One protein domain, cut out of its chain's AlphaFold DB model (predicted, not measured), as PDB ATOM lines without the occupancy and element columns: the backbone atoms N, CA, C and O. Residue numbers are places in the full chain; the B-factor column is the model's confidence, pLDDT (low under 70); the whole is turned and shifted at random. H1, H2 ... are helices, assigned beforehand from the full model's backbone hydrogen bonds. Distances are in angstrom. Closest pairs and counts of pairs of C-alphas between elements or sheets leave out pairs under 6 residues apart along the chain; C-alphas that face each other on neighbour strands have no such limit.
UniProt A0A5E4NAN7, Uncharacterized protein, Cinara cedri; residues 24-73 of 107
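AT A GLANCE: This is residues 24 to 73 of the 107 residues of an uncharacterized protein of Cinara cedri (UniProt A0A5E4NAN7). Two helices, H1 and the short H2, cross to make a small middle, and from it the model is drawn out at both ends: residues 65 to 73 of H3 stick out as an arm at one end, and the long loop of residues 36 to 50 folds back on itself as a finger at the other. The arm and the finger make much of the length, and the C-alphas span 47 by 16 by 13 A. The printed part has 50 residues, with three named helices in the order H1, H2, H3 and no named strand; the class is all helix. The whole is loose, with a radius of gyration of the C-alphas of 13.8 A.

IN THESE COORDINATES: Find C-alpha 24 at (2.326, -30.974, -83.949); from there H1, residues 24 to 35, runs 16.4 A to C-alpha 35 at (18.167, -27.732, -81.252). Next look at residues 36 to 50, which hold no named element; within them residues 38 to 39 pair with residues 46 to 47, antiparallel, in stretches too short to be named strands. H2 follows as residues 51 to 56, 8.7 A from first to last C-alpha. After residues 57 to 62 you reach H3, residues 63 to 73, which runs 15.1 A to C-alpha 73 at (0.029, -48.459, -94.510).

HOW THE PARTS SIT: Start at H1, which touches H2 with residues 28 to 32 alone. Look there for the closest C-alphas of the two, those of Arg 28 and Val 54, 6.7 A apart. The lines of H1 and H2 stand at 73 degrees, only just about perpendicular. Go back to residues 24 to 27, with which alone H1 touches H3. H1 and H3 only just touch, with 3 pairs of C-alphas within 8 A, and they touch only at their ends; the closest C-alphas are those of Ala 24 and Ile 63, 6.3 A apart. These two run opposite ways at a steep tilt of 62 degrees. H2 and H3 are apart. In H1, H2 and H3 every O i to N i+4 pair is within hydrogen-bond range.

THE WHOLE: The two C-alphas farthest apart are those of Thr 43, in the long link, and Ser 73, at 47.8 A. Without residues 65 to 73, which stand free, the body spans 36 by 16 by 12 A. The link from H1 to H2, 15 residues, is long; the link from H2 to H3, 6 residues, is short. The printed part has no cut from residue 24 to residue 73. Read the B-factor column for the model's confidence: the mean pLDDT of the printed part is 83.9, and it falls under 70 at residues 59 to 61.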
ATOM      1  N   ALA A  24       1.450 -31.934 -83.282       87.31
ATOM      2  CA  ALA A  24       2.326 -30.974 -83.949       87.31
ATOM      3  C   ALA A  24       2.960 -29.967 -82.965       87.31
ATOM      4  O   ALA A  24       4.065 -29.470 -83.191       87.31
ATOM      5  N   ARG A  25       2.281 -29.620 -81.862       88.56
ATOM      6  CA  ARG A  25       2.857 -28.787 -80.790       88.56
ATOM      7  C   ARG A  25       3.917 -29.557 -80.003       88.56
ATOM      8  O   ARG A  25       4.968 -28.993 -79.704       88.56
ATOM      9  N   PHE A  26       3.646 -30.822 -79.694       88.06
ATOM     10  CA  PHE A  26       4.581 -31.714 -79.019       88.06
ATOM     11  C   PHE A  26       5.874 -31.865 -79.822       88.06
ATOM     12  O   PHE A  26       6.949 -31.614 -79.281       88.06
ATOM     13  N   GLU A  27       5.775 -32.162 -81.120       87.38
ATOM     14  CA  GLU A  27       6.943 -32.293 -81.993       87.38
ATOM     15  C   GLU A  27       7.790 -31.012 -82.001       87.38
ATOM     16  O   GLU A  27       8.985 -31.062 -81.711       87.38
ATOM     17  N   ARG A  28       7.175 -29.840 -82.216       87.75
ATOM     18  CA  ARG A  28       7.895 -28.552 -82.184       87.75
ATOM     19  C   ARG A  28       8.569 -28.285 -80.839       87.75
ATOM     20  O   ARG A  28       9.660 -27.721 -80.814       87.75
ATOM     21  N   LYS A  29       7.939 -28.672 -79.725       88.19
ATOM     22  CA  LYS A  29       8.515 -28.503 -78.384       88.19
ATOM     23  C   LYS A  29       9.760 -29.375 -78.202       88.19
ATOM     24  O   LYS A  29      10.780 -28.865 -77.751       88.19
ATOM     25  N   VAL A  30       9.694 -30.643 -78.609       87.44
ATOM     26  CA  VAL A  30      10.839 -31.569 -78.566       87.44
ATOM     27  C   VAL A  30      11.980 -31.066 -79.451       87.44
ATOM     28  O   VAL A  30      13.124 -31.019 -79.011       87.44
ATOM     29  N   LEU A  31      11.680 -30.618 -80.671       84.69
ATOM     30  CA  LEU A  31      12.697 -30.103 -81.590       84.69
ATOM     31  C   LEU A  31      13.383 -28.851 -81.044       84.69
ATOM     32  O   LEU A  31      14.604 -28.759 -81.087       84.69
ATOM     33  N   ARG A  32      12.626 -27.908 -80.469       87.50
ATOM     34  CA  ARG A  32      13.206 -26.727 -79.807       87.50
ATOM     35  C   ARG A  32      14.126 -27.094 -78.653       87.50
ATOM     36  O   ARG A  32      15.103 -26.391 -78.432       87.50
ATOM     37  N   GLN A  33      13.827 -28.171 -77.934       87.50
ATOM     38  CA  GLN A  33      14.673 -28.646 -76.847       87.50
ATOM     39  C   GLN A  33      15.976 -29.270 -77.363       87.50
ATOM     40  O   GLN A  33      17.026 -29.018 -76.786       87.50
ATOM     41  N   ILE A  34      15.922 -30.040 -78.455       87.06
ATOM     42  CA  ILE A  34      17.110 -30.668 -79.062       87.06
ATOM     43  C   ILE A  34      18.015 -29.616 -79.702       87.06
ATOM     44  O   ILE A  34      19.224 -29.618 -79.505       87.06
ATOM     45  N   PHE A  35      17.424 -28.720 -80.486       84.38
ATOM     46  CA  PHE A  35      18.167 -27.732 -81.252       84.38
ATOM     47  C   PHE A  35      18.575 -26.500 -80.437       84.38
ATOM     48  O   PHE A  35      19.526 -25.809 -80.803       84.38
ATOM     49  N   GLY A  36      17.845 -26.211 -79.361       86.69
ATOM     50  CA  GLY A  36      18.115 -25.116 -78.440       86.69
ATOM     51  C   GLY A  36      18.033 -23.709 -79.053       86.69
ATOM     52  O   GLY A  36      17.472 -23.506 -80.141       86.69
ATOM     53  N   PRO A  37      18.604 -22.730 -78.324       87.56
ATOM     54  CA  PRO A  37      18.909 -21.368 -78.727       87.56
ATOM     55  C   PRO A  37      19.102 -21.107 -80.219       87.56
ATOM     56  O   PRO A  37      19.836 -21.873 -80.845       87.56
ATOM     57  N   ARG A  38      18.628 -19.996 -80.790       85.38
ATOM     58  CA  ARG A  38      19.339 -19.382 -81.929       85.38
ATOM     59  C   ARG A  38      20.061 -18.142 -81.432       85.38
ATOM     60  O   ARG A  38      19.464 -17.342 -80.725       85.38
ATOM     61  N   ARG A  39      21.322 -17.964 -81.819       84.88
ATOM     62  CA  ARG A  39      22.038 -16.716 -81.552       84.88
ATOM     63  C   ARG A  39      21.616 -15.662 -82.574       84.88
ATOM     64  O   ARG A  39      21.725 -15.898 -83.779       84.88
ATOM     65  N   ASN A  40      21.111 -14.529 -82.107       82.50
ATOM     66  CA  ASN A  40      20.802 -13.389 -82.952       82.50
ATOM     67  C   ASN A  40      22.117 -12.687 -83.331       82.50
ATOM     68  O   ASN A  40      22.896 -12.304 -82.464       82.50
ATOM     69  N   GLN A  41      22.384 -12.546 -84.631       82.56
ATOM     70  CA  GLN A  41      23.609 -11.908 -85.128       82.56
ATOM     71  C   GLN A  41      23.637 -10.394 -84.878       82.56
ATOM     72  O   GLN A  41      24.721  -9.829 -84.786       82.56
ATOM     73  N   ASN A  42      22.473  -9.752 -84.732       83.00
ATOM     74  CA  ASN A  42      22.372  -8.302 -84.564       83.00
ATOM     75  C   ASN A  42      22.543  -7.873 -83.101       83.00
ATOM     76  O   ASN A  42      23.207  -6.881 -82.829       83.00
ATOM     77  N   THR A  43      21.942  -8.607 -82.161       84.12
ATOM     78  CA  THR A  43      21.993  -8.303 -80.718       84.12
ATOM     79  C   THR A  43      23.008  -9.149 -79.954       84.12
ATOM     80  O   THR A  43      23.411  -8.780 -78.861       84.12
ATOM     81  N   GLY A  44      23.456 -10.278 -80.512       83.50
ATOM     82  CA  GLY A  44      24.364 -11.218 -79.847       83.50
ATOM     83  C   GLY A  44      23.679 -12.181 -78.869       83.50
ATOM     84  O   GLY A  44      24.319 -13.154 -78.457       83.50
ATOM     85  N   ASP A  45      22.397 -11.951 -78.567       89.00
ATOM     86  CA  ASP A  45      21.590 -12.691 -77.595       89.00
ATOM     87  C   ASP A  45      21.045 -14.024 -78.123       89.00
ATOM     88  O   ASP A  45      20.975 -14.278 -79.330       89.00
ATOM     89  N   TYR A  46      20.624 -14.890 -77.199       86.19
ATOM     90  CA  TYR A  46      19.953 -16.149 -77.512       86.19
ATOM     91  C   TYR A  46      18.437 -15.966 -77.553       86.19
ATOM     92  O   TYR A  46      17.800 -15.676 -76.544       86.19
ATOM     93  N   GLU A  47      17.846 -16.219 -78.715       87.19
ATOM     94  CA  GLU A  47      16.408 -16.144 -78.940       87.19
ATOM     95  C   GLU A  47      15.805 -17.527 -79.182       87.19
ATOM     96  O   GLU A  47      16.436 -18.447 -79.718       87.19
ATOM     97  N   GLN A  48      14.535 -17.678 -78.809       83.56
ATOM     98  CA  GLN A  48      13.782 -18.886 -79.111       83.56
ATOM     99  C   GLN A  48      13.510 -18.982 -80.622       83.56
ATOM    100  O   GLN A  48      13.009 -18.042 -81.234       83.56
ATOM    101  N   ARG A  49      13.763 -20.157 -81.216       87.56
ATOM    102  CA  ARG A  49      13.527 -20.406 -82.651       87.56
ATOM    103  C   ARG A  49      12.061 -20.235 -83.050       87.56
ATOM    104  O   ARG A  49      11.149 -20.746 -82.373       87.56
ATOM    105  N   LYS A  50      11.828 -19.595 -84.198       86.88
ATOM    106  CA  LYS A  50      10.489 -19.420 -84.787       86.88
ATOM    107  C   LYS A  50       9.923 -20.758 -85.269       86.88
ATOM    108  O   LYS A  50      10.647 -21.728 -85.469       86.88
ATOM    109  N   ASN A  51       8.598 -20.834 -85.425       83.00
ATOM    110  CA  ASN A  51       7.943 -22.067 -85.888       83.00
ATOM    111  C   ASN A  51       8.433 -22.482 -87.282       83.00
ATOM    112  O   ASN A  51       8.661 -23.664 -87.505       83.00
ATOM    113  N   GLU A  52       8.607 -21.517 -88.185       82.94
ATOM    114  CA  GLU A  52       9.079 -21.739 -89.558       82.94
ATOM    115  C   GLU A  52      10.494 -22.316 -89.587       82.94
ATOM    116  O   GLU A  52      10.739 -23.297 -90.274       82.94
ATOM    117  N   GLU A  53      11.404 -21.787 -88.767       84.25
ATOM    118  CA  GLU A  53      12.773 -22.303 -88.655       84.25
ATOM    119  C   GLU A  53      12.786 -23.756 -88.174       84.25
ATOM    120  O   GLU A  53      13.482 -24.590 -88.742       84.25
ATOM    121  N   VAL A  54      11.979 -24.072 -87.154       83.12
ATOM    122  CA  VAL A  54      11.855 -25.438 -86.622       83.12
ATOM    123  C   VAL A  54      11.277 -26.397 -87.670       83.12
ATOM    124  O   VAL A  54      11.672 -27.558 -87.702       83.12
ATOM    125  N   ILE A  55      10.355 -25.927 -88.515       79.38
ATOM    126  CA  ILE A  55       9.780 -26.719 -89.610       79.38
ATOM    127  C   ILE A  55      10.808 -26.928 -90.727       79.38
ATOM    128  O   ILE A  55      10.965 -28.051 -91.189       79.38
ATOM    129  N   ASN A  56      11.547 -25.888 -91.120       81.88
ATOM    130  CA  ASN A  56      12.568 -25.987 -92.166       81.88
ATOM    131  C   ASN A  56      13.712 -26.925 -91.763       81.88
ATOM    132  O   ASN A  56      14.180 -27.704 -92.582       81.88
ATOM    133  N   MET A  57      14.114 -26.910 -90.487       79.19
ATOM    134  CA  MET A  57      15.115 -27.839 -89.935       79.19
ATOM    135  C   MET A  57      14.682 -29.301 -89.976       79.19
ATOM    136  O   MET A  57      15.508 -30.191 -89.795       79.19
ATOM    137  N   LEU A  58      13.386 -29.547 -90.126       72.88
ATOM    138  CA  LEU A  58      12.850 -30.889 -90.146       72.88
ATOM    139  C   LEU A  58      13.103 -31.577 -91.486       72.88
ATOM    140  O   LEU A  58      13.023 -32.798 -91.481       72.88
ATOM    141  N   GLU A  59      13.355 -30.820 -92.574       64.25
ATOM    142  CA  GLU A  59      13.490 -31.214 -94.005       64.25
ATOM    143  C   GLU A  59      12.375 -32.121 -94.572       64.25
ATOM    144  O   GLU A  59      12.204 -32.259 -95.780       64.25
ATOM    145  N   ASP A  60      11.567 -32.695 -93.694       63.16
ATOM    146  CA  ASP A  60      10.822 -33.920 -93.857       63.16
ATOM    147  C   ASP A  60       9.388 -33.698 -93.371       63.16
ATOM    148  O   ASP A  60       9.100 -32.842 -92.525       63.16
ATOM    149  N   SER A  61       8.469 -34.478 -93.930       65.38
ATOM    150  CA  SER A  61       7.027 -34.239 -93.829       65.38
ATOM    151  C   SER A  61       6.520 -34.062 -92.382       65.38
ATOM    152  O   SER A  61       6.969 -34.745 -91.457       65.38
ATOM    153  N   ASP A  62       5.553 -33.152 -92.195       77.12
ATOM    154  CA  ASP A  62       4.854 -32.888 -90.922       77.12
ATOM    155  C   ASP A  62       4.450 -34.208 -90.228       77.12
ATOM    156  O   ASP A  62       4.022 -35.166 -90.885       77.12
ATOM    157  N   ILE A  63       4.524 -34.277 -88.894       83.38
ATOM    158  CA  ILE A  63       4.056 -35.430 -88.111       83.38
ATOM    159  C   ILE A  63       2.627 -35.848 -88.475       83.38
ATOM    160  O   ILE A  63       2.300 -37.036 -88.466       83.38
ATOM    161  N   ILE A  64       1.784 -34.894 -88.882       84.19
ATOM    162  CA  ILE A  64       0.432 -35.169 -89.378       84.19
ATOM    163  C   ILE A  64       0.464 -35.934 -90.710       84.19
ATOM    164  O   ILE A  64      -0.342 -36.846 -90.913       84.19
ATOM    165  N   ALA A  65       1.364 -35.583 -91.628       85.69
ATOM    166  CA  ALA A  65       1.539 -36.305 -92.886       85.69
ATOM    167  C   ALA A  65       2.070 -37.721 -92.628       85.69
ATOM    168  O   ALA A  65       1.494 -38.691 -93.123       85.69
ATOM    169  N   THR A  66       3.064 -37.852 -91.746       85.88
ATOM    170  CA  THR A  66       3.588 -39.151 -91.300       85.88
ATOM    171  C   THR A  66       2.481 -40.027 -90.691       85.88
ATOM    172  O   THR A  66       2.366 -41.211 -91.014       85.88
ATOM    173  N   MET A  67       1.599 -39.446 -89.867       85.69
ATOM    174  CA  MET A  67       0.426 -40.133 -89.309       85.69
ATOM    175  C   MET A  67      -0.517 -40.655 -90.401       85.69
ATOM    176  O   MET A  67      -0.990 -41.789 -90.327       85.69
ATOM    177  N   LYS A  68      -0.809 -39.836 -91.422       86.25
ATOM    178  CA  LYS A  68      -1.676 -40.235 -92.543       86.25
ATOM    179  C   LYS A  68      -1.070 -41.402 -93.323       86.25
ATOM    180  O   LYS A  68      -1.780 -42.368 -93.592       86.25
ATOM    181  N   ILE A  69       0.227 -41.339 -93.627       88.06
ATOM    182  CA  ILE A  69       0.956 -42.414 -94.317       88.06
ATOM    183  C   ILE A  69       0.876 -43.714 -93.511       88.06
ATOM    184  O   ILE A  69       0.522 -44.759 -94.055       88.06
ATOM    185  N   LYS A  70       1.124 -43.652 -92.197       86.62
ATOM    186  CA  LYS A  70       1.044 -44.818 -91.307       86.62
ATOM    187  C   LYS A  70      -0.345 -45.448 -91.268       86.62
ATOM    188  O   LYS A  70      -0.449 -46.666 -91.349       86.62
ATOM    189  N   ARG A  71      -1.412 -44.645 -91.243       87.62
ATOM    190  CA  ARG A  71      -2.794 -45.153 -91.319       87.62
ATOM    191  C   ARG A  71      -3.097 -45.863 -92.631       87.62
ATOM    192  O   ARG A  71      -3.726 -46.915 -92.613       87.62
ATOM    193  N   ILE A  72      -2.650 -45.306 -93.757       87.75
ATOM    194  CA  ILE A  72      -2.814 -45.940 -95.073       87.75
ATOM    195  C   ILE A  72      -2.032 -47.256 -95.118       87.75
ATOM    196  O   ILE A  72      -2.561 -48.273 -95.563       87.75
ATOM    197  N   SER A  73      -0.801 -47.258 -94.605       88.75
ATOM    198  CA  SER A  73       0.029 -48.459 -94.510       88.75
ATOM    199  C   SER A  73      -0.624 -49.539 -93.641       88.75
ATOM    200  O   SER A  73      -0.721 -50.687 -94.073       88.75
TER     201      SER A  73